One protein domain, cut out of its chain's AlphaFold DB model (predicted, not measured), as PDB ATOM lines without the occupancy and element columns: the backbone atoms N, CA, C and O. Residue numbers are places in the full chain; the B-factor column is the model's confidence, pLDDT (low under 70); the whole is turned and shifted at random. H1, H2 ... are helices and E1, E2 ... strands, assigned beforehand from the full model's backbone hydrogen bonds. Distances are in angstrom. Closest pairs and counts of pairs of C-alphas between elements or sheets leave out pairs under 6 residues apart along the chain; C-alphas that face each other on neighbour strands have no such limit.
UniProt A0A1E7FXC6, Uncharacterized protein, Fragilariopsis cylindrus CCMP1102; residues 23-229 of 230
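AT A GLANCE: This is residues 23 to 229 of the 230 residues of an uncharacterized protein of Fragilariopsis cylindrus CCMP1102 (UniProt A0A1E7FXC6). Two antiparallel sheets lie face to face as a sandwich, the strands of the five-stranded layer E5 to E9 at 22 degrees to those of the four-stranded layer E1 to E4. H1 lies at one end of the sandwich, and the unnamed stretch of residues 122 to 138 runs over the other face of the five-stranded layer. The 207 printed residues include, along the chain, E1 E2 E3 E4 H1 H2 E5 E6 E7 E8 E9 H3; under half, 101, are in these named elements, mostly strand. Each sheet is a meander, each strand the antiparallel neighbour of the one before. The whole is compact, with a radius of gyration of the C-alphas of 18.2 A and spans of 57 by 39 by 29 A.

IN THESE COORDINATES: The larger sheet holds E5, residues 145 to 150, E6, 154 to 159, E7, 175 to 181, E8, 186 to 194, 26.0 A long, and E9, 203 to 212, 27.6 A. The other holds E1, residues 27 to 35, 27.2 A, E2, 49 to 60, 33.6 A, E3, 63 to 72, 30.2 A, and E4, 87 to 98, 32.0 A. E1 begins at C-alpha 27 (101.943, 129.924, 123.509). H1 is residues 110 to 121, 15.6 A; H2 is 139 to 142; H3 is 226 to 229, ending at C-alpha 229 (115.328, 125.504, 138.321).

HOW THE PARTS SIT: In the larger sheet E5 and E9 are the edge strands. Across the hairpin E6 and E7, N 157 and O 178 are 3.0 A apart; across the hairpin E7 and E8, N 179 and O 190 are 2.9 A apart, both within hydrogen-bond range. The facing parts of the two sheets are 10.2 A centre to centre, their best planes 6 degrees apart; the closest C-alphas of E2 and E8, Ile 58 and Leu 190, are 7.3 A apart. The smaller sheet, with edge strands E1 and E4, is twisted; across its hairpin E2 and E3, N 56 and O 67 are 3.0 A apart. E4 bends by 55 degrees at residue 90. H1 is on this sheet at a height of 10.3 A, over E4 and only just over E3, with 3 C-alphas falling on it, and only grazes the larger sheet. H2 and H3 are on neither sheet, H2 only just not on the larger, with 4 pairs of C-alphas within 10 A. Every O i to N i+4 pair of H1 is within hydrogen-bond range; H2 and H3 are too short for such a pair.

THE WHOLE: The C-alphas farthest apart, of Pro 40 and Ser 110, are 57.9 A apart. The printed part has no cut. Long links join E1 to E2, E3 to E4, E4 to H1, H1 to H2, E6 to E7 and E9 to H3. The mean pLDDT of the printed part is 83.2; residues 38 to 45, 100 to 114 and 221 to 229 are under 70.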
ATOM      1  N   VAL A  23     107.894 130.097 119.970       84.00
ATOM      2  CA  VAL A  23     106.551 129.494 120.046       84.00
ATOM      3  C   VAL A  23     106.669 128.113 120.680       84.00
ATOM      4  O   VAL A  23     107.558 127.345 120.315       84.00
ATOM      5  N   VAL A  24     105.763 127.792 121.602       80.25
ATOM      6  CA  VAL A  24     105.628 126.469 122.224       80.25
ATOM      7  C   VAL A  24     104.144 126.141 122.343       80.25
ATOM      8  O   VAL A  24     103.413 126.820 123.061       80.25
ATOM      9  N   GLY A  25     103.691 125.103 121.633       86.31
ATOM     10  CA  GLY A  25     102.272 124.748 121.565       86.31
ATOM     11  C   GLY A  25     101.432 125.934 121.086       86.31
ATOM     12  O   GLY A  25     101.702 126.500 120.028       86.31
ATOM     13  N   ASN A  26     100.453 126.338 121.896       88.50
ATOM     14  CA  ASN A  26      99.609 127.502 121.617       88.50
ATOM     15  C   ASN A  26     100.136 128.819 122.220       88.50
ATOM     16  O   ASN A  26      99.473 129.854 122.120       88.50
ATOM     17  N   GLY A  27     101.292 128.780 122.883       90.56
ATOM     18  CA  GLY A  27     101.943 129.924 123.509       90.56
ATOM     19  C   GLY A  27     103.044 130.507 122.632       90.56
ATOM     20  O   GLY A  27     103.713 129.793 121.885       90.56
ATOM     21  N   TYR A  28     103.269 131.812 122.735       91.06
ATOM     22  CA  TYR A  28     104.363 132.477 122.041       91.06
ATOM     23  C   TYR A  28     104.897 133.681 122.808       91.06
ATOM     24  O   TYR A  28     104.214 134.272 123.648       91.06
ATOM     25  N   THR A  29     106.119 134.081 122.469       91.38
ATOM     26  CA  THR A  29     106.715 135.325 122.937       91.38
ATOM     27  C   THR A  29     107.524 136.021 121.853       91.38
ATOM     28  O   THR A  29     108.040 135.380 120.939       91.38
ATOM     29  N   ILE A  30     107.616 137.345 121.962       88.75
ATOM     30  CA  ILE A  30     108.454 138.215 121.137       88.75
ATOM     31  C   ILE A  30     109.091 139.245 122.070       88.75
ATOM     32  O   ILE A  30     108.423 139.722 122.989       88.75
ATOM     33  N   CYS A  31     110.338 139.651 121.835       88.06
ATOM     34  CA  CYS A  31     110.894 140.814 122.520       88.06
ATOM     35  C   CYS A  31     111.837 141.656 121.666       88.06
ATOM     36  O   CYS A  31     112.306 141.246 120.612       88.06
ATOM     37  N   THR A  32     112.096 142.868 122.144       86.44
ATOM     38  CA  THR A  32     113.069 143.796 121.574       86.44
ATOM     39  C   THR A  32     113.652 144.669 122.681       86.44
ATOM     40  O   THR A  32     112.985 144.937 123.681       86.44
ATOM     41  N   ALA A  33     114.891 145.126 122.522       86.62
ATOM     42  CA  ALA A  33     115.549 146.002 123.482       86.62
ATOM     43  C   ALA A  33     116.356 147.086 122.771       86.62
ATOM     44  O   ALA A  33     116.876 146.878 121.676       86.62
ATOM     45  N   THR A  34     116.481 148.247 123.411       87.69
ATOM     46  CA  THR A  34     117.358 149.328 122.944       87.69
ATOM     47  C   THR A  34     118.555 149.431 123.886       87.69
ATOM     48  O   THR A  34     118.339 149.699 125.069       87.69
ATOM     49  N   PRO A  35     119.802 149.236 123.419       87.50
ATOM     50  CA  PRO A  35     120.999 149.388 124.247       87.50
ATOM     51  C   PRO A  35     121.114 150.782 124.874       87.50
ATOM     52  O   PRO A  35     120.690 151.774 124.284       87.50
ATOM     53  N   LEU A  36     121.717 150.868 126.063       85.94
ATOM     54  CA  LEU A  36     121.911 152.134 126.779       85.94
ATOM     55  C   LEU A  36     122.925 153.057 126.086       85.94
ATOM     56  O   LEU A  36     122.740 154.271 126.054       85.94
ATOM     57  N   LYS A  37     123.996 152.486 125.523       82.50
ATOM     58  CA  LYS A  37     125.024 153.201 124.752       82.50
ATOM     59  C   LYS A  37     124.975 152.711 123.303       82.50
ATOM     60  O   LYS A  37     124.991 151.507 123.058       82.50
ATOM     61  N   SER A  38     124.934 153.634 122.343       61.38
ATOM     62  CA  SER A  38     124.959 153.321 120.909       61.38
ATOM     63  C   SER A  38     126.322 152.728 120.536       61.38
ATOM     64  O   SER A  38     127.276 153.471 120.307       61.38
ATOM     65  N   SER A  39     126.457 151.402 120.508       52.03
ATOM     66  CA  SER A  39     127.695 150.773 120.040       52.03
ATOM     67  C   SER A  39     127.680 150.657 118.511       52.03
ATOM     68  O   SER A  39     126.706 150.149 117.956       52.03
ATOM     69  N   PRO A  40     128.743 151.081 117.798       49.34
ATOM     70  CA  PRO A  40     128.892 150.841 116.362       49.34
ATOM     71  C   PRO A  40     129.206 149.369 116.026       49.34
ATOM     72  O   PRO A  40     129.331 149.016 114.853       49.34
ATOM     73  N   GLN A  41     129.357 148.499 117.030       45.22
ATOM     74  CA  GLN A  41     129.573 147.071 116.832       45.22
ATOM     75  C   GLN A  41     128.237 146.327 116.755       45.22
ATOM     76  O   GLN A  41     127.349 146.522 117.579       45.22
ATOM     77  N   LYS A  42     128.131 145.493 115.715       47.59
ATOM     78  CA  LYS A  42     127.028 144.584 115.375       47.59
ATOM     79  C   LYS A  42     126.257 144.071 116.598       47.59
ATOM     80  O   LYS A  42     126.901 143.603 117.528       47.59
ATOM     81  N   LEU A  43     124.921 144.126 116.496       48.50
ATOM     82  CA  LEU A  43     123.836 143.231 116.972       48.50
ATOM     83  C   LEU A  43     124.205 141.957 117.777       48.50
ATOM     84  O   LEU A  43     123.629 140.900 117.576       48.50
ATOM     85  N   ASN A  44     125.152 142.041 118.701       52.91
ATOM     86  CA  ASN A  44     125.441 141.011 119.687       52.91
ATOM     87  C   ASN A  44     124.904 141.506 121.036       52.91
ATOM     88  O   ASN A  44     125.680 141.848 121.924       52.91
ATOM     89  N   ASP A  45     123.576 141.669 121.086       62.47
ATOM     90  CA  ASP A  45     122.580 141.265 122.101       62.47
ATOM     91  C   ASP A  45     122.915 141.274 123.611       62.47
ATOM     92  O   ASP A  45     122.171 140.697 124.403       62.47
ATOM     93  N   VAL A  46     123.975 141.954 124.049       75.88
ATOM     94  CA  VAL A  46     124.355 142.087 125.463       75.88
ATOM     95  C   VAL A  46     124.215 143.549 125.887       75.88
ATOM     96  O   VAL A  46     124.758 144.458 125.260       75.88
ATOM     97  N   GLY A  47     123.446 143.769 126.946       81.06
ATOM     98  CA  GLY A  47     123.125 145.062 127.529       81.06
ATOM     99  C   GLY A  47     124.316 145.762 128.201       81.06
ATOM    100  O   GLY A  47     125.477 145.379 128.034       81.06
ATOM    101  N   PRO A  48     124.058 146.808 128.997       88.81
ATOM    102  CA  PRO A  48     122.754 147.196 129.529       88.81
ATOM    103  C   PRO A  48     121.875 147.920 128.505       88.81
ATOM    104  O   PRO A  48     122.362 148.532 127.551       88.81
ATOM    105  N   PHE A  49     120.565 147.858 128.716       90.44
ATOM    106  CA  PHE A  49     119.533 148.409 127.849       90.44
ATOM    107  C   PHE A  49     118.876 149.647 128.474       90.44
ATOM    108  O   PHE A  49     118.668 149.718 129.683       90.44
ATOM    109  N   ALA A  50     118.538 150.629 127.641       91.62
ATOM    110  CA  ALA A  50     117.713 151.778 128.009       91.62
ATOM    111  C   ALA A  50     116.216 151.433 128.038       91.62
ATOM    112  O   ALA A  50     115.455 152.015 128.814       91.62
ATOM    113  N   SER A  51     115.788 150.509 127.176       92.06
ATOM    114  CA  SER A  51     114.409 150.035 127.108       92.06
ATOM    115  C   SER A  51     114.340 148.575 126.694       92.06
ATOM    116  O   SER A  51     115.229 148.059 126.011       92.06
ATOM    117  N   TYR A  52     113.261 147.923 127.105       91.75
ATOM    118  CA  TYR A  52     112.997 146.524 126.829       91.75
ATOM    119  C   TYR A  52     111.500 146.305 126.673       91.75
ATOM    120  O   TYR A  52     110.709 146.782 127.480       91.75
ATOM    121  N   ARG A  53     111.103 145.576 125.638       92.62
ATOM    122  CA  ARG A  53     109.708 145.258 125.360       92.62
ATOM    123  C   ARG A  53     109.552 143.778 125.151       92.62
ATOM    124  O   ARG A  53     110.325 143.190 124.402       92.62
ATOM    125  N   ALA A  54     108.525 143.207 125.756       93.50
ATOM    126  CA  ALA A  54     108.177 141.811 125.574       93.50
ATOM    127  C   ALA A  54     106.674 141.659 125.346       93.50
ATOM    128  O   ALA A  54     105.866 142.392 125.914       93.50
ATOM    129  N   GLU A  55     106.306 140.691 124.522       94.56
ATOM    130  CA  GLU A  55     104.943 140.212 124.356       94.56
ATOM    131  C   GLU A  55     104.903 138.732 124.727       94.56
ATOM    132  O   GLU A  55     105.800 137.972 124.358       94.56
ATOM    133  N   LEU A  56     103.874 138.333 125.467       95.31
ATOM    134  CA  LEU A  56     103.508 136.939 125.685       95.31
ATOM    135  C   LEU A  56     102.068 136.775 125.223       95.31
ATOM    136  O   LEU A  56     101.230 137.634 125.510       95.31
ATOM    137  N   GLY A  57     101.768 135.680 124.539       95.25
ATOM    138  CA  GLY A  57     100.404 135.382 124.135       95.25
ATOM    139  C   GLY A  57     100.111 133.896 124.143       95.25
ATOM    140  O   GLY A  57     100.986 133.090 123.843       95.25
ATOM    141  N   ILE A  58      98.869 133.548 124.461       94.69
ATOM    142  CA  ILE A  58      98.341 132.194 124.300       94.69
ATOM    143  C   ILE A  58      97.075 132.245 123.444       94.69
ATOM    144  O   ILE A  58      96.257 133.169 123.526       94.69
ATOM    145  N   VAL A  59      96.961 131.252 122.570       91.69
ATOM    146  CA  VAL A  59      95.822 131.024 121.686       91.69
ATOM    147  C   VAL A  59      95.018 129.839 122.223       91.69
ATOM    148  O   VAL A  59      95.581 128.832 122.632       91.69
ATOM    149  N   SER A  60      93.693 129.936 122.234       89.94
ATOM    150  CA  SER A  60      92.813 128.808 122.550       89.94
ATOM    151  C   SER A  60      91.599 128.874 121.640       89.94
ATOM    152  O   SER A  60      90.788 129.794 121.751       89.94
ATOM    153  N   ASP A  61      91.474 127.905 120.737       86.81
ATOM    154  CA  ASP A  61      90.455 127.885 119.686       86.81
ATOM    155  C   ASP A  61      90.424 129.211 118.892       86.81
ATOM    156  O   ASP A  61      91.404 129.591 118.252       86.81
ATOM    157  N   ALA A  62      89.305 129.937 118.948       85.56
ATOM    158  CA  ALA A  62      89.110 131.222 118.281       85.56
ATOM    159  C   ALA A  62      89.523 132.435 119.136       85.56
ATOM    160  O   ALA A  62      89.318 133.574 118.706       85.56
ATOM    161  N   LEU A  63      90.055 132.215 120.342       89.06
ATOM    162  CA  LEU A  63      90.396 133.253 121.311       89.06
ATOM    163  C   LEU A  63      91.913 133.425 121.425       89.06
ATOM    164  O   LEU A  63      92.688 132.475 121.315       89.06
ATOM    165  N   ARG A  64      92.342 134.651 121.716       91.69
ATOM    166  CA  ARG A  64      93.734 134.991 121.986       91.69
ATOM    167  C   ARG A  64      93.820 135.960 123.159       91.69
ATOM    168  O   ARG A  64      93.153 136.995 123.168       91.69
ATOM    169  N   PHE A  65      94.685 135.640 124.114       94.06
ATOM    170  CA  PHE A  65      95.053 136.526 125.213       94.06
ATOM    171  C   PHE A  65      96.521 136.893 125.061       94.06
ATOM    172  O   PHE A  65      97.368 136.009 124.939       94.06
ATOM    173  N   ARG A  66      96.833 138.190 125.079       95.00
ATOM    174  CA  ARG A  66      98.210 138.685 125.042       95.00
ATOM    175  C   ARG A  66      98.458 139.743 126.096       95.00
ATOM    176  O   ARG A  66      97.590 140.573 126.367       95.00
ATOM    177  N   ILE A  67      99.676 139.767 126.610       97.12
ATOM    178  CA  ILE A  67     100.196 140.873 127.405       97.12
ATOM    179  C   ILE A  67     101.394 141.489 126.701       97.12
ATOM    180  O   ILE A  67     102.237 140.778 126.157       97.12
ATOM    181  N   LYS A  68     101.468 142.818 126.722       96.69
ATOM    182  CA  LYS A  68     102.625 143.576 126.239       96.69
ATOM    183  C   LYS A  68     103.220 144.356 127.389       96.69
ATOM    184  O   LYS A  68     102.508 145.094 128.070       96.69
ATOM    185  N   LEU A  69     104.516 144.204 127.566       97.00
ATOM    186  CA  LEU A  69     105.297 144.825 128.614       97.00
ATOM    187  C   LEU A  69     106.248 145.825 127.967       97.00
ATOM    188  O   LEU A  69     106.986 145.460 127.053       97.00
ATOM    189  N   ASP A  70     106.224 147.074 128.423       95.69
ATOM    190  CA  ASP A  70     107.195 148.105 128.042       95.69
ATOM    191  C   ASP A  70     107.960 148.521 129.291       95.69
ATOM    192  O   ASP A  70     107.365 149.008 130.256       95.69
ATOM    193  N   TYR A  71     109.270 148.322 129.265       96.19
ATOM    194  CA  TYR A  71     110.193 148.674 130.328       96.19
ATOM    195  C   TYR A  71     111.148 149.766 129.868       96.19
ATOM    196  O   TYR A  71     111.605 149.787 128.721       96.19
ATOM    197  N   SER A  72     111.512 150.648 130.791       95.19
ATOM    198  CA  SER A  72     112.487 151.704 130.541       95.19
ATOM    199  C   SER A  72     113.273 152.062 131.791       95.19
ATOM    200  O   SER A  72     112.755 151.976 132.905       95.19
ATOM    201  N   VAL A  73     114.495 152.542 131.594       94.69
ATOM    202  CA  VAL A  73     115.249 153.230 132.645       94.69
ATOM    203  C   VAL A  73     114.520 154.521 133.025       94.69
ATOM    204  O   VAL A  73     114.164 155.321 132.155       94.69
ATOM    205  N   ILE A  74     114.305 154.746 134.323       92.19
ATOM    206  CA  ILE A  74     113.718 155.995 134.823       92.19
ATOM    207  C   ILE A  74     114.807 157.070 134.873       92.19
ATOM    208  O   ILE A  74     115.801 156.947 135.594       92.19
ATOM    209  N   THR A  75     114.614 158.147 134.113       85.19
ATOM    210  CA  THR A  75     115.498 159.319 134.125       85.19
ATOM    211  C   THR A  75     115.345 160.102 135.426       85.19
ATOM    212  O   THR A  75     114.227 160.452 135.798       85.19
ATOM    213  N   GLY A  76     116.460 160.430 136.080       79.19
ATOM    214  CA  GLY A  76     116.471 161.230 137.313       79.19
ATOM    215  C   GLY A  76     116.262 160.430 138.602       79.19
ATOM    216  O   GLY A  76     116.269 161.021 139.676       79.19
ATOM    217  N   MET A  77     116.107 159.108 138.511       82.38
ATOM    218  CA  MET A  77     116.183 158.218 139.668       82.38
ATOM    219  C   MET A  77     117.653 157.920 139.990       82.38
ATOM    220  O   MET A  77     118.455 157.724 139.075       82.38
ATOM    221  N   GLU A  78     118.015 157.894 141.273       79.38
ATOM    222  CA  GLU A  78     119.335 157.421 141.694       79.38
ATOM    223  C   GLU A  78     119.415 155.906 141.497       79.38
ATOM    224  O   GLU A  78     118.667 155.138 142.103       79.38
ATOM    225  N   HIS A  79     120.325 155.477 140.623       80.06
ATOM    226  CA  HIS A  79     120.599 154.067 140.358       80.06
ATOM    227  C   HIS A  79     121.809 153.628 141.175       80.06
ATOM    228  O   HIS A  79     122.812 154.341 141.208       80.06
ATOM    229  N   LYS A  80     121.747 152.434 141.779       78.94
ATOM    230  CA  LYS A  80     122.888 151.848 142.512       78.94
ATOM    231  C   LYS A  80     124.143 151.774 141.638       78.94
ATOM    232  O   LYS A  80     125.237 152.067 142.108       78.94
ATOM    233  N   ASN A  81     123.958 151.420 140.366       85.81
ATOM    234  CA  ASN A  81     124.998 151.412 139.348       85.81
ATOM    235  C   ASN A  81     124.531 152.207 138.113       85.81
ATOM    236  O   ASN A  81     123.739 151.696 137.320       85.81
ATOM    237  N   PRO A  82     125.014 153.449 137.918       84.62
ATOM    238  CA  PRO A  82     124.635 154.280 136.775       84.62
ATOM    239  C   PRO A  82     125.010 153.693 135.409       84.62
ATOM    240  O   PRO A  82     124.391 154.047 134.406       84.62
ATOM    241  N   ASP A  83     126.010 152.808 135.348       86.44
ATOM    242  CA  ASP A  83     126.390 152.138 134.105       86.44
ATOM    243  C   ASP A  83     125.474 150.955 133.773       86.44
ATOM    244  O   ASP A  83     125.399 150.592 132.604       86.44
ATOM    245  N   CYS A  84     124.770 150.381 134.757       89.12
ATOM    246  CA  CYS A  84     123.819 149.270 134.602       89.12
ATOM    247  C   CYS A  84     122.488 149.568 135.326       89.12
ATOM    248  O   CYS A  84     122.118 148.843 136.251       89.12
ATOM    249  N   PRO A  85     121.766 150.634 134.933       92.12
ATOM    250  CA  PRO A  85     120.540 151.052 135.606       92.12
ATOM    251  C   PRO A  85     119.434 150.000 135.473       92.12
ATOM    252  O   PRO A  85     119.374 149.272 134.479       92.12
ATOM    253  N   SER A  86     118.522 149.942 136.437       92.94
ATOM    254  CA  SER A  86     117.415 148.981 136.417       92.94
ATOM    255  C   SER A  86     116.343 149.374 135.389       92.94
ATOM    256  O   SER A  86     116.105 150.553 135.102       92.94
ATOM    257  N   LEU A  87     115.689 148.368 134.810       94.38
ATOM    258  CA  LEU A  87     114.567 148.525 133.888       94.38
ATOM    259  C   LEU A  87     113.256 148.487 134.669       94.38
ATOM    260  O   LEU A  87     112.933 147.472 135.279       94.38
ATOM    261  N   HIS A  88     112.467 149.557 134.607       96.38
ATOM    262  CA  HIS A  88     111.183 149.633 135.300       96.38
ATOM    263  C   HIS A  88     110.025 149.457 134.331       96.38
ATOM    264  O   HIS A  88     110.047 150.008 133.228       96.38
ATOM    265  N   LEU A  89     108.999 148.716 134.750       97.19
ATOM    266  CA  LEU A  89     107.769 148.555 133.995       97.19
ATOM    267  C   LEU A  89     107.090 149.917 133.865       97.19
ATOM    268  O   LEU A  89     106.640 150.509 134.843       97.19
ATOM    269  N   LYS A  90     107.003 150.397 132.631       95.50
ATOM    270  CA  LYS A  90     106.347 151.651 132.279       95.50
ATOM    271  C   LYS A  90     104.881 151.424 131.951       95.50
ATOM    272  O   LYS A  90     104.020 152.170 132.410       95.50
ATOM    273  N   THR A  91     104.593 150.411 131.134       95.75
ATOM    274  CA  THR A  91     103.223 150.072 130.736       95.75
ATOM    275  C   THR A  91     103.038 148.570 130.596       95.75
ATOM    276  O   THR A  91     103.858 147.901 129.968       95.75
ATOM    277  N   LEU A  92     101.905 148.079 131.092       96.81
ATOM    278  CA  LEU A  92     101.347 146.763 130.792       96.81
ATOM    279  C   LEU A  92     100.095 146.968 129.930       96.81
ATOM    280  O   LEU A  92      99.178 147.679 130.331       96.81
ATOM    281  N   THR A  93     100.051 146.348 128.754       97.00
ATOM    282  CA  THR A  93      98.866 146.336 127.883       97.00
ATOM    283  C   THR A  93      98.283 144.935 127.836       97.00
ATOM    284  O   THR A  93      99.016 143.979 127.602       97.00
ATOM    285  N   ILE A  94      96.968 144.823 128.011       95.56
ATOM    286  CA  ILE A  94      96.227 143.564 127.920       95.56
ATOM    287  C   ILE A  94      95.449 143.564 126.603       95.56
ATOM    288  O   ILE A  94      94.642 144.462 126.362       95.56
ATOM    289  N   CYS A  95      95.680 142.558 125.764       93.38
ATOM    290  CA  CYS A  95      94.955 142.350 124.516       93.38
ATOM    291  C   CYS A  95      94.126 141.069 124.614       93.38
ATOM    292  O   CYS A  95      94.667 139.990 124.842       93.38
ATOM    293  N   ARG A  96      92.817 141.192 124.406       90.44
ATOM    294  CA  ARG A  96      91.865 140.079 124.369       90.44
ATOM    295  C   ARG A  96      91.180 140.110 123.013       90.44
ATOM    296  O   ARG A  96      90.516 141.092 122.686       90.44
ATOM    297  N   GLU A  97      91.419 139.093 122.201       86.94
ATOM    298  CA  GLU A  97      91.101 139.113 120.774       86.94
ATOM    299  C   GLU A  97      90.406 137.826 120.353       86.94
ATOM    300  O   GLU A  97      90.760 136.738 120.799       86.94
ATOM    301  N   THR A  98      89.453 137.945 119.439       83.38
ATOM    302  CA  THR A  98      88.906 136.814 118.686       83.38
ATOM    303  C   THR A  98      89.453 136.850 117.261       83.38
ATOM    304  O   THR A  98      89.580 137.937 116.700       83.38
ATOM    305  N   LEU A  99      89.796 135.698 116.674       70.75
ATOM    306  CA  LEU A  99      90.536 135.637 115.398       70.75
ATOM    307  C   LEU A  99      89.788 136.247 114.198       70.75
ATOM    308  O   LEU A  99      90.433 136.831 113.335       70.75
ATOM    309  N   ASP A 100      88.453 136.194 114.184       69.88
ATOM    310  CA  ASP A 100      87.649 136.574 113.008       69.88
ATOM    311  C   ASP A 100      86.507 137.557 113.311       69.88
ATOM    312  O   ASP A 100      85.664 137.839 112.455       69.88
ATOM    313  N   MET A 101      86.416 138.069 114.541       66.75
ATOM    314  CA  MET A 101      85.273 138.886 114.958       66.75
ATOM    315  C   MET A 101      85.626 139.913 116.032       66.75
ATOM    316  O   MET A 101      86.708 139.883 116.608       66.75
ATOM    317  N   TRP A 102      84.720 140.860 116.278       67.75
ATOM    318  CA  TRP A 102      84.863 141.807 117.382       67.75
ATOM    319  C   TRP A 102      84.287 141.194 118.669       67.75
ATOM    320  O   TRP A 102      83.137 140.743 118.629       67.75
ATOM    321  N   PRO A 103      84.993 141.242 119.819       62.69
ATOM    322  CA  PRO A 103      84.536 140.616 121.069       62.69
ATOM    323  C   PRO A 103      83.182 141.105 121.618       62.69
ATOM    324  O   PRO A 103      82.652 140.503 122.543       62.69
ATOM    325  N   ARG A 104      82.624 142.206 121.088       65.06
ATOM    326  CA  ARG A 104      81.330 142.795 121.496       65.06
ATOM    327  C   ARG A 104      80.327 142.943 120.343       65.06
ATOM    328  O   ARG A 104      79.557 143.893 120.324       65.06
ATOM    329  N   ALA A 105      80.389 142.098 119.319       63.53
ATOM    330  CA  ALA A 105      79.450 142.197 118.200       63.53
ATOM    331  C   ALA A 105      78.008 141.839 118.634       63.53
ATOM    332  O   ALA A 105      77.789 140.774 119.192       63.53
ATOM    333  N   ASP A 106      77.008 142.663 118.297       58.38
ATOM    334  CA  ASP A 106      75.597 142.513 118.728       58.38
ATOM    335  C   ASP A 106      74.871 141.235 118.232       58.38
ATOM    336  O   ASP A 106      73.690 141.033 118.509       58.38
ATOM    337  N   LYS A 107      75.531 140.378 117.440       54.56
ATOM    338  CA  LYS A 107      74.935 139.209 116.761       54.56
ATOM    339  C   LYS A 107      75.643 137.898 117.104       54.56
ATOM    340  O   LYS A 107      76.006 137.130 116.211       54.56
ATOM    341  N   TYR A 108      75.859 137.635 118.385       57.22
ATOM    342  CA  TYR A 108      76.426 136.363 118.816       57.22
ATOM    343  C   TYR A 108      75.399 135.213 118.783       57.22
ATOM    344  O   TYR A 108      74.203 135.388 119.018       57.22
ATOM    345  N   LYS A 109      75.881 133.996 118.488       56.66
ATOM    346  CA  LYS A 109      75.177 132.743 118.810       56.66
ATOM    347  C   LYS A 109      75.480 132.412 120.279       56.66
ATOM    348  O   LYS A 109      76.650 132.338 120.655       56.66
ATOM    349  N   SER A 110      74.438 132.179 121.075       64.31
ATOM    350  CA  SER A 110      74.443 132.211 122.552       64.31
ATOM    351  C   SER A 110      75.524 131.391 123.278       64.31
ATOM    352  O   SER A 110      75.941 131.768 124.369       64.31
ATOM    353  N   ALA A 111      76.011 130.285 122.705       58.97
ATOM    354  CA  ALA A 111      77.012 129.434 123.360       58.97
ATOM    355  C   ALA A 111      78.456 129.962 123.239       58.97
ATOM    356  O   ALA A 111      79.220 129.880 124.197       58.97
ATOM    357  N   ILE A 112      78.833 130.532 122.088       64.81
ATOM    358  CA  ILE A 112      80.177 131.113 121.886       64.81
ATOM    359  C   ILE A 112      80.274 132.454 122.627       64.81
ATOM    360  O   ILE A 112      81.340 132.809 123.124       64.81
ATOM    361  N   GLU A 113      79.148 133.160 122.768       67.38
ATOM    362  CA  GLU A 113      79.038 134.386 123.565       67.38
ATOM    363  C   GLU A 113      79.373 134.130 125.027       67.38
ATOM    364  O   GLU A 113      80.220 134.814 125.584       67.38
ATOM    365  N   ALA A 114      78.768 133.101 125.629       65.38
ATOM    366  CA  ALA A 114      78.996 132.770 127.030       65.38
ATOM    367  C   ALA A 114      80.466 132.416 127.304       65.38
ATOM    368  O   ALA A 114      81.035 132.886 128.287       65.38
ATOM    369  N   VAL A 115      81.097 131.644 126.411       71.50
ATOM    370  CA  VAL A 115      82.516 131.273 126.537       71.50
ATOM    371  C   VAL A 115      83.424 132.486 126.331       71.50
ATOM    372  O   VAL A 115      84.316 132.713 127.136       71.50
ATOM    373  N   THR A 116      83.177 133.309 125.308       79.12
ATOM    374  CA  THR A 116      83.985 134.517 125.040       79.12
ATOM    375  C   THR A 116      83.841 135.538 126.171       79.12
ATOM    376  O   THR A 116      84.822 136.140 126.603       79.12
ATOM    377  N   GLN A 117      82.621 135.709 126.681       81.88
ATOM    378  CA  GLN A 117      82.322 136.630 127.766       81.88
ATOM    379  C   GLN A 117      82.996 136.190 129.065       81.88
ATOM    380  O   GLN A 117      83.619 137.021 129.717       81.88
ATOM    381  N   ASP A 118      82.931 134.904 129.427       86.00
ATOM    382  CA  ASP A 118      83.619 134.403 130.622       86.00
ATOM    383  C   ASP A 118      85.146 134.437 130.448       86.00
ATOM    384  O   ASP A 118      85.852 134.878 131.349       86.00
ATOM    385  N   ALA A 119      85.665 134.080 129.270       88.06
ATOM    386  CA  ALA A 119      87.102 134.068 128.987       88.06
ATOM    387  C   ALA A 119      87.745 135.463 128.945       88.06
ATOM    388  O   ALA A 119      88.944 135.585 129.190       88.06
ATOM    389  N   PHE A 120      86.990 136.519 128.616       89.19
ATOM    390  CA  PHE A 120      87.517 137.887 128.537       89.19
ATOM    391  C   PHE A 120      87.055 138.809 129.652       89.19
ATOM    392  O   PHE A 120      87.769 139.756 129.974       89.19
ATOM    393  N   PHE A 121      85.874 138.585 130.209       88.75
ATOM    394  CA  PHE A 121      85.230 139.485 131.166       88.75
ATOM    395  C   PHE A 121      84.653 138.736 132.371       88.75
ATOM    396  O   PHE A 121      83.943 139.334 133.179       88.75
ATOM    397  N   GLY A 122      84.942 137.438 132.499       89.06
ATOM    398  CA  GLY A 122      84.605 136.649 133.676       89.06
ATOM    399  C   GLY A 122      85.390 137.089 134.907       89.06
ATOM    400  O   GLY A 122      86.023 138.151 134.942       89.06
ATOM    401  N   ARG A 123      85.362 136.249 135.945       91.88
ATOM    402  CA  ARG A 123      85.981 136.576 137.239       91.88
ATOM    403  C   ARG A 123      87.456 136.965 137.114       91.88
ATOM    404  O   ARG A 123      88.151 136.560 136.182       91.88
ATOM    405  N   ARG A 124      87.910 137.766 138.078       93.44
ATOM    406  CA  ARG A 124      89.313 138.162 138.193       93.44
ATOM    407  C   ARG A 124      90.151 137.019 138.739       93.44
ATOM    408  O   ARG A 124      89.708 136.357 139.675       93.44
ATOM    409  N   GLY A 125      91.349 136.874 138.185       89.56
ATOM    410  CA  GLY A 125      92.318 135.874 138.607       89.56
ATOM    411  C   GLY A 125      92.006 134.499 138.032       89.56
ATOM    412  O   GLY A 125      90.844 134.129 137.845       89.56
ATOM    413  N   ALA A 126      93.055 133.746 137.735       85.12
ATOM    414  CA  ALA A 126      92.945 132.334 137.429       85.12
ATOM    415  C   ALA A 126      92.548 131.525 138.678       85.12
ATOM    416  O   ALA A 126      92.739 131.943 139.822       85.12
ATOM    417  N   ASP A 127      92.013 130.333 138.415       81.00
ATOM    418  CA  ASP A 127      91.708 129.257 139.362       81.00
ATOM    419  C   ASP A 127      92.732 129.108 140.505       81.00
ATOM    420  O   ASP A 127      93.720 128.413 140.299       81.00
ATOM    421  N   GLY A 128      92.568 129.726 141.680       78.62
ATOM    422  CA  GLY A 128      93.528 129.541 142.785       78.62
ATOM    423  C   GLY A 128      94.900 130.215 142.591       78.62
ATOM    424  O   GLY A 128      95.891 129.771 143.184       78.62
ATOM    425  N   GLY A 129      94.963 131.288 141.791       84.25
ATOM    426  CA  GLY A 129      96.196 132.029 141.474       84.25
ATOM    427  C   GLY A 129      96.941 131.411 140.292       84.25
ATOM    428  O   GLY A 129      96.307 130.775 139.467       84.25
ATOM    429  N   LEU A 130      98.265 131.573 140.192       88.44
ATOM    430  CA  LEU A 130      99.077 130.870 139.182       88.44
ATOM    431  C   LEU A 130      99.044 129.358 139.416       88.44
ATOM    432  O   LEU A 130      99.152 128.922 140.565       88.44
ATOM    433  N   TYR A 131      98.938 128.568 138.352       85.31
ATOM    434  CA  TYR A 131      98.930 127.110 138.439       85.31
ATOM    435  C   TYR A 131     100.228 126.607 139.071       85.31
ATOM    436  O   TYR A 131     100.194 125.916 140.089       85.31
ATOM    437  N   ASP A 132     101.353 127.061 138.532       83.50
ATOM    438  CA  ASP A 132     102.696 126.687 138.958       83.50
ATOM    439  C   ASP A 132     103.535 127.955 139.193       83.50
ATOM    440  O   ASP A 132     104.121 128.491 138.253       83.50
ATOM    441  N   PRO A 133     103.532 128.535 140.408       82.81
ATOM    442  CA  PRO A 133     104.294 129.748 140.683       82.81
ATOM    443  C   PRO A 133     105.790 129.520 140.408       82.81
ATOM    444  O   PRO A 133     106.404 128.673 141.060       82.81
ATOM    445  N   PRO A 134     106.415 130.268 139.480       78.62
ATOM    446  CA  PRO A 134     107.811 130.036 139.147       78.62
ATOM    447  C   PRO A 134     108.723 130.437 140.317       78.62
ATOM    448  O   PRO A 134     108.414 131.390 141.042       78.62
ATOM    449  N   PRO A 135     109.890 129.786 140.479       72.81
ATOM    450  CA  PRO A 135     110.855 130.177 141.495       72.81
ATOM    451  C   PRO A 135     111.434 131.557 141.155       72.81
ATOM    452  O   PRO A 135     112.239 131.714 140.233       72.81
ATOM    453  N   VAL A 136     111.017 132.566 141.908       71.88
ATOM    454  CA  VAL A 136     111.595 133.914 141.913       71.88
ATOM    455  C   VAL A 136     112.744 133.925 142.923       71.88
ATOM    456  O   VAL A 136     112.568 133.430 144.025       71.88
ATOM    457  N   GLY A 137     113.936 134.381 142.511       77.00
ATOM    458  CA  GLY A 137     115.231 134.107 143.164       77.00
ATOM    459  C   GLY A 137     115.322 134.353 144.678       77.00
ATOM    460  O   GLY A 137     114.913 133.509 145.466       77.00
ATOM    461  N   SER A 138     115.978 135.435 145.110       82.62
ATOM    462  CA  SER A 138     116.042 135.793 146.540       82.62
ATOM    463  C   SER A 138     114.777 136.538 146.987       82.62
ATOM    464  O   SER A 138     113.972 136.957 146.149       82.62
ATOM    465  N   ASP A 139     114.609 136.766 148.292       84.31
ATOM    466  CA  ASP A 139     113.521 137.601 148.825       84.31
ATOM    467  C   ASP A 139     113.579 139.028 148.249       84.31
ATOM    468  O   ASP A 139     112.553 139.606 147.878       84.31
ATOM    469  N   GLU A 140     114.784 139.584 148.080       85.31
ATOM    470  CA  GLU A 140     114.979 140.881 147.431       85.31
ATOM    471  C   GLU A 140     114.538 140.845 145.969       85.31
ATOM    472  O   GLU A 140     113.834 141.756 145.532       85.31
ATOM    473  N   GLN A 141     114.895 139.802 145.211       85.81
ATOM    474  CA  GLN A 141     114.451 139.673 143.822       85.81
ATOM    475  C   GLN A 141     112.927 139.501 143.738       85.81
ATOM    476  O   GLN A 141     112.279 140.123 142.897       85.81
ATOM    477  N   THR A 142     112.348 138.715 144.642       87.38
ATOM    478  CA  THR A 142     110.902 138.474 144.758       87.38
ATOM    479  C   THR A 142     110.134 139.762 145.041       87.38
ATOM    480  O   THR A 142     109.076 139.991 144.457       87.38
ATOM    481  N   SER A 143     110.696 140.660 145.856       90.06
ATOM    482  CA  SER A 143     110.096 141.969 146.144       90.06
ATOM    483  C   SER A 143     109.946 142.877 144.915       90.06
ATOM    484  O   SER A 143     109.226 143.867 144.991       90.06
ATOM    485  N   GLN A 144     110.590 142.545 143.786       93.19
ATOM    486  CA  GLN A 144     110.513 143.297 142.529       93.19
ATOM    487  C   GLN A 144     109.404 142.809 141.581       93.19
ATOM    488  O   GLN A 144     109.350 143.231 140.422       93.19
ATOM    489  N   TYR A 145     108.516 141.924 142.041       94.62
ATOM    490  CA  TYR A 145     107.424 141.363 141.244       94.62
ATOM    491  C   TYR A 145     106.057 141.956 141.586       94.62
ATOM    492  O   TYR A 145     105.784 142.375 142.708       94.62
ATOM    493  N   LEU A 146     105.175 141.957 140.588       94.69
ATOM    494  CA  LEU A 146     103.744 142.186 140.732       94.69
ATOM    495  C   LEU A 146     102.993 140.935 140.292       94.69
ATOM    496  O   LEU A 146     103.274 140.389 139.225       94.69
ATOM    497  N   SER A 147     102.003 140.541 141.091       94.56
ATOM    498  CA  SER A 147     100.980 139.572 140.702       94.56
ATOM    499  C   SER A 147      99.657 140.306 140.519       94.56
ATOM    500  O   SER A 147      99.227 141.046 141.407       94.56
ATOM    501  N   LEU A 148      99.045 140.153 139.349       95.44
ATOM    502  CA  LEU A 148      97.835 140.862 138.952       95.44
ATOM    503  C   LEU A 148      96.746 139.867 138.564       95.44
ATOM    504  O   LEU A 148      96.887 139.130 137.587       95.44
ATOM    505  N   ASP A 149      95.627 139.924 139.281       96.06
ATOM    506  CA  ASP A 149      94.411 139.199 138.929       96.06
ATOM    507  C   ASP A 149      93.601 139.999 137.910       96.06
ATOM    508  O   ASP A 149      93.037 141.062 138.196       96.06
ATOM    509  N   LEU A 150      93.550 139.476 136.690       95.38
ATOM    510  CA  LEU A 150      92.879 140.081 135.554       95.38
ATOM    511  C   LEU A 150      91.518 139.424 135.337       95.38
ATOM    512  O   LEU A 150      91.325 138.238 135.584       95.38
ATOM    513  N   GLU A 151      90.560 140.201 134.837       94.06
ATOM    514  CA  GLU A 151      89.278 139.657 134.371       94.06
ATOM    515  C   GLU A 151      89.482 138.604 133.275       94.06
ATOM    516  O   GLU A 151      90.462 138.656 132.523       94.06
ATOM    517  N   GLY A 152      88.526 137.684 133.166       92.44
ATOM    518  CA  GLY A 152      88.601 136.597 132.195       92.44
ATOM    519  C   GLY A 152      89.388 135.379 132.674       92.44
ATOM    520  O   GLY A 152      90.001 134.698 131.857       92.44
ATOM    521  N   ARG A 153      89.403 135.117 133.990       93.94
ATOM    522  CA  ARG A 153      90.112 133.986 134.614       93.94
ATOM    523  C   ARG A 153      91.602 133.960 134.289       93.94
ATOM    524  O   ARG A 153      92.143 132.925 133.893       93.94
ATOM    525  N   ALA A 154      92.241 135.121 134.390       95.25
ATOM    526  CA  ALA A 154      93.649 135.270 134.076       95.25
ATOM    527  C   ALA A 154      94.420 135.874 135.247       95.25
ATOM    528  O   ALA A 154      93.951 136.811 135.893       95.25
ATOM    529  N   THR A 155      95.626 135.371 135.477       96.25
ATOM    530  CA  THR A 155      96.580 135.937 136.433       96.25
ATOM    531  C   THR A 155      97.903 136.152 135.717       96.25
ATOM    532  O   THR A 155      98.340 135.322 134.920       96.25
ATOM    533  N   VAL A 156      98.541 137.287 135.986       96.25
ATOM    534  CA  VAL A 156      99.856 137.613 135.437       96.25
ATOM    535  C   VAL A 156     100.827 137.866 136.572       96.25
ATOM    536  O   VAL A 156     100.539 138.669 137.456       96.25
ATOM    537  N   LEU A 157     101.993 137.233 136.502       96.12
ATOM    538  CA  LEU A 157     103.144 137.536 137.343       96.12
ATOM    539  C   LEU A 157     104.246 138.119 136.470       96.12
ATOM    540  O   LEU A 157     104.611 137.541 135.449       96.12
ATOM    541  N   LEU A 158     104.775 139.272 136.857       96.19
ATOM    542  CA  LEU A 158     105.820 139.959 136.102       96.19
ATOM    543  C   LEU A 158     106.723 140.761 137.039       96.19
ATOM    544  O   LEU A 158     106.254 141.223 138.081       96.19
ATOM    545  N   PRO A 159     107.997 140.981 136.685       95.38
ATOM    546  CA  PRO A 159     108.830 141.930 137.400       95.38
ATOM    547  C   PRO A 159     108.358 143.344 137.063       95.38
ATOM    548  O   PRO A 159     108.175 143.674 135.889       95.38
ATOM    549  N   TYR A 160     108.171 144.205 138.061       95.69
ATOM    550  CA  TYR A 160     108.010 145.642 137.817       95.69
ATOM    551  C   TYR A 160     109.362 146.358 137.732       95.69
ATOM    552  O   TYR A 160     109.428 147.476 137.224       95.69
ATOM    553  N   CYS A 161     110.429 145.726 138.220       94.00
ATOM    554  CA  CYS A 161     111.797 146.217 138.164       94.00
ATOM    555  C   CYS A 161     112.736 145.051 137.845       94.00
ATOM    556  O   CYS A 161     112.666 144.007 138.491       94.00
ATOM    557  N   MET A 162     113.599 145.219 136.845       93.12
ATOM    558  CA  MET A 162     114.626 144.247 136.478       93.12
ATOM    559  C   MET A 162     116.002 144.897 136.576       93.12
ATOM    560  O   MET A 162     116.348 145.772 135.778       93.12
ATOM    561  N   ASP A 163     116.796 144.453 137.544       90.69
ATOM    562  CA  ASP A 163     118.192 144.859 137.665       90.69
ATOM    563  C   ASP A 163     119.032 144.269 136.523       90.69
ATOM    564  O   ASP A 163     118.942 143.081 136.195       90.69
ATOM    565  N   GLN A 164     119.859 145.126 135.919       90.00
ATOM    566  CA  GLN A 164     120.779 144.765 134.833       90.00
ATOM    567  C   GLN A 164     122.226 144.593 135.314       90.00
ATOM    568  O   GLN A 164     123.100 144.203 134.537       90.00
ATOM    569  N   ASP A 165     122.483 144.886 136.585       87.94
ATOM    570  CA  ASP A 165     123.776 144.689 137.218       87.94
ATOM    571  C   ASP A 165     123.893 143.231 137.715       87.94
ATOM    572  O   ASP A 165     123.080 142.809 138.546       87.94
ATOM    573  N   PRO A 166     124.859 142.439 137.204       84.25
ATOM    574  CA  PRO A 166     125.036 141.044 137.611       84.25
ATOM    575  C   PRO A 166     125.392 140.880 139.095       84.25
ATOM    576  O   PRO A 166     125.163 139.805 139.649       84.25
ATOM    577  N   ASP A 167     125.907 141.926 139.745       86.00
ATOM    578  CA  ASP A 167     126.352 141.868 141.138       86.00
ATOM    579  C   ASP A 167     125.204 142.090 142.139       86.00
ATOM    580  O   ASP A 167     125.367 141.829 143.332       86.00
ATOM    581  N   VAL A 168     124.027 142.549 141.683       83.12
ATOM    582  CA  VAL A 168     122.881 142.842 142.569       83.12
ATOM    583  C   VAL A 168     122.181 141.570 143.044       83.12
ATOM    584  O   VAL A 168     121.786 141.495 144.204       83.12
ATOM    585  N   HIS A 169     122.058 140.566 142.172       81.00
ATOM    586  CA  HIS A 169     121.445 139.273 142.495       81.00
ATOM    587  C   HIS A 169     122.414 138.134 142.145       81.00
ATOM    588  O   HIS A 169     122.205 137.431 141.149       81.00
ATOM    589  N   PRO A 170     123.504 137.953 142.918       73.69
ATOM    590  CA  PRO A 170     124.527 136.962 142.609       73.69
ATOM    591  C   PRO A 170     123.927 135.551 142.625       73.69
ATOM    592  O   PRO A 170     123.302 135.131 143.595       73.69
ATOM    593  N   GLY A 171     124.101 134.815 141.523       70.06
ATOM    594  CA  GLY A 171     123.510 133.484 141.342       70.06
ATOM    595  C   GLY A 171     122.058 133.485 140.850       70.06
ATOM    596  O   GLY A 171     121.501 132.408 140.639       70.06
ATOM    597  N   SER A 172     121.447 134.654 140.612       75.12
ATOM    598  CA  SER A 172     120.136 134.715 139.966       75.12
ATOM    599  C   SER A 172     120.219 134.199 138.538       75.12
ATOM    600  O   SER A 172     120.959 134.709 137.692       75.12
ATOM    601  N   VAL A 173     119.390 133.198 138.266       76.19
ATOM    602  CA  VAL A 173     119.257 132.574 136.952       76.19
ATOM    603  C   VAL A 173     118.496 133.450 135.953       76.19
ATOM    604  O   VAL A 173     118.454 133.106 134.768       76.19
ATOM    605  N   GLY A 174     117.870 134.549 136.399       88.31
ATOM    606  CA  GLY A 174     117.107 135.424 135.517       88.31
ATOM    607  C   GLY A 174     115.814 136.005 136.077       88.31
ATOM    608  O   GLY A 174     115.588 136.022 137.284       88.31
ATOM    609  N   TRP A 175     114.965 136.462 135.159       92.00
ATOM    610  CA  TRP A 175     113.630 137.000 135.422       92.00
ATOM    611  C   TRP A 175     112.570 136.133 134.743       92.00
ATOM    612  O   TRP A 175     112.832 135.550 133.691       92.00
ATOM    613  N   VAL A 176     111.372 136.060 135.315       93.44
ATOM    614  CA  VAL A 176     110.254 135.292 134.749       93.44
ATOM    615  C   VAL A 176     109.034 136.179 134.549       93.44
ATOM    616  O   VAL A 176     108.759 137.072 135.334       93.44
ATOM    617  N   THR A 177     108.297 135.971 133.469       95.44
ATOM    618  CA  THR A 177     106.947 136.514 133.306       95.44
ATOM    619  C   THR A 177     106.008 135.352 133.051       95.44
ATOM    620  O   THR A 177     106.246 134.596 132.113       95.44
ATOM    621  N   SER A 178     104.951 135.249 133.845       95.94
ATOM    622  CA  SER A 178     103.946 134.192 133.749       95.94
ATOM    623  C   SER A 178     102.606 134.778 133.338       95.94
ATOM    624  O   SER A 178     102.141 135.751 133.936       95.94
ATOM    625  N   LEU A 179     101.975 134.174 132.335       96.44
ATOM    626  CA  LEU A 179     100.588 134.422 131.955       96.44
ATOM    627  C   LEU A 179      99.796 133.129 132.165       96.44
ATOM    628  O   LEU A 179      99.969 132.183 131.402       96.44
ATOM    629  N   ASP A 180      98.933 133.103 133.177       95.62
ATOM    630  CA  ASP A 180      97.967 132.027 133.414       95.62
ATOM    631  C   ASP A 180      96.593 132.462 132.900       95.62
ATOM    632  O   ASP A 180      96.146 133.578 133.186       95.62
ATOM    633  N   TRP A 181      95.935 131.608 132.122       95.19
ATOM    634  CA  TRP A 181      94.617 131.873 131.567       95.19
ATOM    635  C   TRP A 181      93.791 130.596 131.431       95.19
ATOM    636  O   TRP A 181      94.229 129.598 130.860       95.19
ATOM    637  N   THR A 182      92.545 130.656 131.907       93.56
ATOM    638  CA  THR A 182      91.566 129.565 131.790       93.56
ATOM    639  C   THR A 182      90.375 129.999 130.923       93.56
ATOM    640  O   THR A 182      89.328 130.364 131.459       93.56
ATOM    641  N   PRO A 183      90.491 129.982 129.579       90.12
ATOM    642  CA  PRO A 183      89.423 130.417 128.666       90.12
ATOM    643  C   PRO A 183      88.211 129.480 128.598       90.12
ATOM    644  O   PRO A 183      87.217 129.797 127.947       90.12
ATOM    645  N   GLY A 184      88.285 128.300 129.211       88.31
ATOM    646  CA  GLY A 184      87.225 127.306 129.146       88.31
ATOM    647  C   GLY A 184      87.573 126.068 129.958       88.31
ATOM    648  O   GLY A 184      87.892 126.157 131.138       88.31
ATOM    649  N   LYS A 185      87.500 124.892 129.326       87.50
ATOM    650  CA  LYS A 185      87.819 123.617 129.992       87.50
ATOM    651  C   LYS A 185      89.308 123.421 130.242       87.50
ATOM    652  O   LYS A 185      89.665 122.640 131.117       87.50
ATOM    653  N   LEU A 186      90.146 124.080 129.451       89.81
ATOM    654  CA  LEU A 186      91.592 124.024 129.570       89.81
ATOM    655  C   LEU A 186      92.094 125.279 130.271       89.81
ATOM    656  O   LEU A 186      91.543 126.371 130.103       89.81
ATOM    657  N   ARG A 187      93.143 125.077 131.054       92.44
ATOM    658  CA  ARG A 187      93.931 126.098 131.716       92.44
ATOM    659  C   ARG A 187      95.338 126.041 131.152       92.44
ATOM    660  O   ARG A 187      95.919 124.962 131.047       92.44
ATOM    661  N   TYR A 188      95.860 127.210 130.821       93.88
ATOM    662  CA  TYR A 188      97.181 127.374 130.250       93.88
ATOM    663  C   TYR A 188      98.009 128.280 131.150       93.88
ATOM    664  O   TYR A 188      97.517 129.325 131.566       93.88
ATOM    665  N   GLN A 189      99.266 127.925 131.392       94.62
ATOM    666  CA  GLN A 189     100.251 128.836 131.969       94.62
ATOM    667  C   GLN A 189     101.452 128.926 131.033       94.62
ATOM    668  O   GLN A 189     102.047 127.907 130.693       94.62
ATOM    669  N   LEU A 190     101.777 130.142 130.598       95.06
ATOM    670  CA  LEU A 190     102.928 130.434 129.754       95.06
ATOM    671  C   LEU A 190     103.986 131.179 130.567       95.06
ATOM    672  O   LEU A 190     103.764 132.329 130.952       95.06
ATOM    673  N   ASP A 191     105.141 130.550 130.756       93.75
ATOM    674  CA  ASP A 191     106.274 131.098 131.491       93.75
ATOM    675  C   ASP A 191     107.396 131.494 130.541       93.75
ATOM    676  O   ASP A 191     107.986 130.674 129.837       93.75
ATOM    677  N   ARG A 192     107.721 132.783 130.540       93.06
ATOM    678  CA  ARG A 192     108.838 133.350 129.794       93.06
ATOM    679  C   ARG A 192     109.977 133.655 130.748       93.06
ATOM    680  O   ARG A 192     109.931 134.661 131.458       93.06
ATOM    681  N   LYS A 193     111.014 132.822 130.733       91.44
ATOM    682  CA  LYS A 193     112.203 132.984 131.576       91.44
ATOM    683  C   LYS A 193     113.323 133.611 130.756       91.44
ATOM    684  O   LYS A 193     113.751 133.049 129.751       91.44
ATOM    685  N   VAL A 194     113.814 134.770 131.172       89.38
ATOM    686  CA  VAL A 194     114.943 135.475 130.544       89.38
ATOM    687  C   VAL A 194     116.137 135.504 131.475       89.38
ATOM    688  O   VAL A 194     115.967 135.363 132.680       89.38
ATOM    689  N   LYS A 195     117.343 135.678 130.939       86.94
ATOM    690  CA  LYS A 195     118.567 135.771 131.746       86.94
ATOM    691  C   LYS A 195     118.593 137.051 132.598       86.94
ATOM    692  O   LYS A 195     117.788 137.964 132.420       86.94
ATOM    693  N   SER A 196     119.509 137.094 133.559       84.50
ATOM    694  CA  SER A 196     119.736 138.239 134.446       84.50
ATOM    695  C   SER A 196     120.803 139.183 133.880       84.50
ATOM    696  O   SER A 196     121.481 138.890 132.891       84.50
ATOM    697  N   GLY A 197     120.957 140.339 134.523       84.88
ATOM    698  CA  GLY A 197     122.048 141.259 134.236       84.88
ATOM    699  C   GLY A 197     121.993 141.837 132.819       84.88
ATOM    700  O   GLY A 197     120.932 142.177 132.291       84.88
ATOM    701  N   LYS A 198     123.161 141.918 132.176       82.94
ATOM    702  CA  LYS A 198     123.294 142.425 130.803       82.94
ATOM    703  C   LYS A 198     122.664 141.498 129.761       82.94
ATOM    704  O   LYS A 198     122.375 141.950 128.662       82.94
ATOM    705  N   ASP A 199     122.377 140.246 130.100       83.62
ATOM    706  CA  ASP A 199     121.814 139.276 129.160       83.62
ATOM    707  C   ASP A 199     120.275 139.244 129.171       83.62
ATOM    708  O   ASP A 199     119.695 138.319 128.618       83.62
ATOM    709  N   VAL A 200     119.583 140.232 129.756       81.88
ATOM    710  CA  VAL A 200     118.106 140.242 129.917       81.88
ATOM    711  C   VAL A 200     117.293 140.122 128.609       81.88
ATOM    712  O   VAL A 200     116.103 139.796 128.628       81.88
ATOM    713  N   LEU A 201     117.925 140.344 127.451       78.62
ATOM    714  CA  LEU A 201     117.337 140.056 126.136       78.62
ATOM    715  C   LEU A 201     117.298 138.549 125.822       78.62
ATOM    716  O   LEU A 201     116.399 138.080 125.127       78.62
ATOM    717  N   GLY A 202     118.250 137.789 126.358       79.56
ATOM    718  CA  GLY A 202     118.379 136.357 126.161       79.56
ATOM    719  C   GLY A 202     117.252 135.584 126.831       79.56
ATOM    720  O   GLY A 202     117.171 135.514 128.059       79.56
ATOM    721  N   LEU A 203     116.416 134.943 126.020       82.00
ATOM    722  CA  LEU A 203     115.455 133.953 126.494       82.00
ATOM    723  C   LEU A 203     116.199 132.702 126.959       82.00
ATOM    724  O   LEU A 203     117.030 132.149 126.239       82.00
ATOM    725  N   ARG A 204     115.908 132.281 128.187       84.06
ATOM    726  CA  ARG A 204     116.401 131.034 128.769       84.06
ATOM    727  C   ARG A 204     115.473 129.894 128.381       84.06
ATOM    728  O   ARG A 204     115.921 128.936 127.763       84.06
ATOM    729  N   THR A 205     114.190 130.036 128.699       84.88
ATOM    730  CA  THR A 205     113.147 129.074 128.340       84.88
ATOM    731  C   THR A 205     111.821 129.788 128.084       84.88
ATOM    732  O   THR A 205     111.537 130.846 128.657       84.88
ATOM    733  N   LEU A 206     111.015 129.201 127.202       87.00
ATOM    734  CA  LEU A 206     109.582 129.451 127.103       87.00
ATOM    735  C   LEU A 206     108.883 128.126 127.395       87.00
ATOM    736  O   LEU A 206     109.159 127.133 126.724       87.00
ATOM    737  N   GLU A 207     108.003 128.107 128.383       89.12
ATOM    738  CA  GLU A 207     107.341 126.890 128.852       89.12
ATOM    739  C   GLU A 207     105.831 127.093 128.838       89.12
ATOM    740  O   GLU A 207     105.340 128.127 129.284       89.12
ATOM    741  N   LEU A 208     105.101 126.117 128.299       89.75
ATOM    742  CA  LEU A 208     103.642 126.103 128.292       89.75
ATOM    743  C   LEU A 208     103.160 124.879 129.067       89.75
ATOM    744  O   LEU A 208     103.405 123.748 128.647       89.75
ATOM    745  N   SER A 209     102.432 125.124 130.149       88.75
ATOM    746  CA  SER A 209     101.697 124.105 130.895       88.75
ATOM    747  C   SER A 209     100.236 124.117 130.465       88.75
ATOM    748  O   SER A 209      99.610 125.176 130.426       88.75
ATOM    749  N   GLU A 210      99.690 122.942 130.157       89.56
ATOM    750  CA  GLU A 210      98.284 122.740 129.801       89.56
ATOM    751  C   GLU A 210      97.672 121.694 130.734       89.56
ATOM    752  O   GLU A 210      98.182 120.580 130.859       89.56
ATOM    753  N   VAL A 211      96.570 122.052 131.389       86.56
ATOM    754  CA  VAL A 211      95.841 121.166 132.302       86.56
ATOM    755  C   VAL A 211      94.339 121.359 132.138       86.56
ATOM    756  O   VAL A 211      93.865 122.437 131.768       86.56
ATOM    757  N   GLN A 212      93.550 120.324 132.425       85.06
ATOM    758  CA  GLN A 212      92.106 120.500 132.539       85.06
ATOM    759  C   GLN A 212      91.807 121.421 133.725       85.06
ATOM    760  O   GLN A 212      92.196 121.134 134.853       85.06
ATOM    761  N   GLY A 213      91.081 122.515 133.498       74.88
ATOM    762  CA  GLY A 213      90.810 123.526 134.523       74.88
ATOM    763  C   GLY A 213      90.101 122.956 135.756       74.88
ATOM    764  O   GLY A 213      90.399 123.363 136.872       74.88
ATOM    765  N   ALA A 214      89.225 121.962 135.569       77.06
ATOM    766  CA  ALA A 214      88.533 121.277 136.666       77.06
ATOM    767  C   ALA A 214      89.449 120.375 137.515       77.06
ATOM    768  O   ALA A 214      89.114 120.069 138.655       77.06
ATOM    769  N   GLU A 215      90.587 119.949 136.966       74.81
ATOM    770  CA  GLU A 215      91.554 119.065 137.625       74.81
ATOM    771  C   GLU A 215      92.840 119.809 138.015       74.81
ATOM    772  O   GLU A 215      93.754 119.209 138.579       74.81
ATOM    773  N   ALA A 216      92.921 121.118 137.745       72.12
ATOM    774  CA  ALA A 216      94.121 121.914 137.973       72.12
ATOM    775  C   ALA A 216      94.580 121.851 139.438       72.12
ATOM    776  O   ALA A 216      95.762 121.675 139.703       72.12
ATOM    777  N   ASP A 217      93.661 121.894 140.402       73.94
ATOM    778  CA  ASP A 217      94.030 121.792 141.820       73.94
ATOM    779  C   ASP A 217      94.559 120.397 142.204       73.94
ATOM    780  O   ASP A 217      95.372 120.278 143.116       73.94
ATOM    781  N   ILE A 218      94.129 119.339 141.505       75.50
ATOM    782  CA  ILE A 218      94.554 117.950 141.759       75.50
ATOM    783  C   ILE A 218      95.975 117.723 141.241       75.50
ATOM    784  O   ILE A 218      96.775 117.048 141.888       75.50
ATOM    785  N   TYR A 219      96.283 118.285 140.074       73.44
ATOM    786  CA  TYR A 219      97.567 118.112 139.397       73.44
ATOM    787  C   TYR A 219      98.526 119.274 139.625       73.44
ATOM    788  O   TYR A 219      99.500 119.410 138.887       73.44
ATOM    789  N   ARG A 220      98.261 120.139 140.606       72.69
ATOM    790  CA  ARG A 220      99.153 121.252 140.908       72.69
ATOM    791  C   ARG A 220     100.540 120.719 141.298       72.69
ATOM    792  O   ARG A 220     100.613 119.791 142.109       72.69
ATOM    793  N   PRO A 221     101.636 121.274 140.751       69.50
ATOM    794  CA  PRO A 221     102.976 120.913 141.196       69.50
ATOM    795  C   PRO A 221     103.123 121.143 142.705       69.50
ATOM    796  O   PRO A 221     102.822 122.216 143.224       69.50
ATOM    797  N   ASN A 222     103.547 120.102 143.425       65.44
ATOM    798  CA  ASN A 222     103.689 120.124 144.889       65.44
ATOM    799  C   ASN A 222     105.103 120.515 145.349       65.44
ATOM    800  O   ASN A 222     105.374 120.548 146.545       65.44
ATOM    801  N   ASP A 223     106.015 120.763 144.411       61.53
ATOM    802  CA  ASP A 223     107.433 121.027 144.661       61.53
ATOM    803  C   ASP A 223     107.752 122.522 144.812       61.53
ATOM    804  O   ASP A 223     108.917 122.889 144.930       61.53
ATOM    805  N   GLY A 224     106.743 123.399 144.769       57.41
ATOM    806  CA  GLY A 224     106.949 124.848 144.831       57.41
ATOM    807  C   GLY A 224     107.812 125.392 143.685       57.41
ATOM    808  O   GLY A 224     108.524 126.377 143.883       57.41
ATOM    809  N   GLY A 225     107.809 124.729 142.521       52.31
ATOM    810  CA  GLY A 225     108.589 125.127 141.350       52.31
ATOM    811  C   GLY A 225     110.069 124.721 141.403       52.31
ATOM    812  O   GLY A 225     110.868 125.198 140.591       52.31
ATOM    813  N   GLU A 226     110.482 123.857 142.343       46.78
ATOM    814  CA  GLU A 226     111.878 123.412 142.483       46.78
ATOM    815  C   GLU A 226     112.417 122.665 141.251       46.78
ATOM    816  O   GLU A 226     113.579 122.876 140.886       46.78
ATOM    817  N   ASN A 227     111.604 121.858 140.558       45.88
ATOM    818  CA  ASN A 227     112.053 121.121 139.367       45.88
ATOM    819  C   ASN A 227     112.278 122.014 138.134       45.88
ATOM    820  O   ASN A 227     112.953 121.608 137.192       45.88
ATOM    821  N   MET A 228     111.782 123.251 138.161       42.00
ATOM    822  CA  MET A 228     111.882 124.229 137.068       42.00
ATOM    823  C   MET A 228     113.112 125.151 137.180       42.00
ATOM    824  O   MET A 228     113.236 126.128 136.429       42.00
ATOM    825  N   ARG A 229     114.015 124.857 138.134       42.94
ATOM    826  CA  ARG A 229     115.328 125.504 138.321       42.94
ATOM    827  C   ARG A 229     116.400 125.031 137.326       42.94
ATOM    828  O   ARG A 229     117.491 125.601 137.342       42.94
TER     829      ARG A 229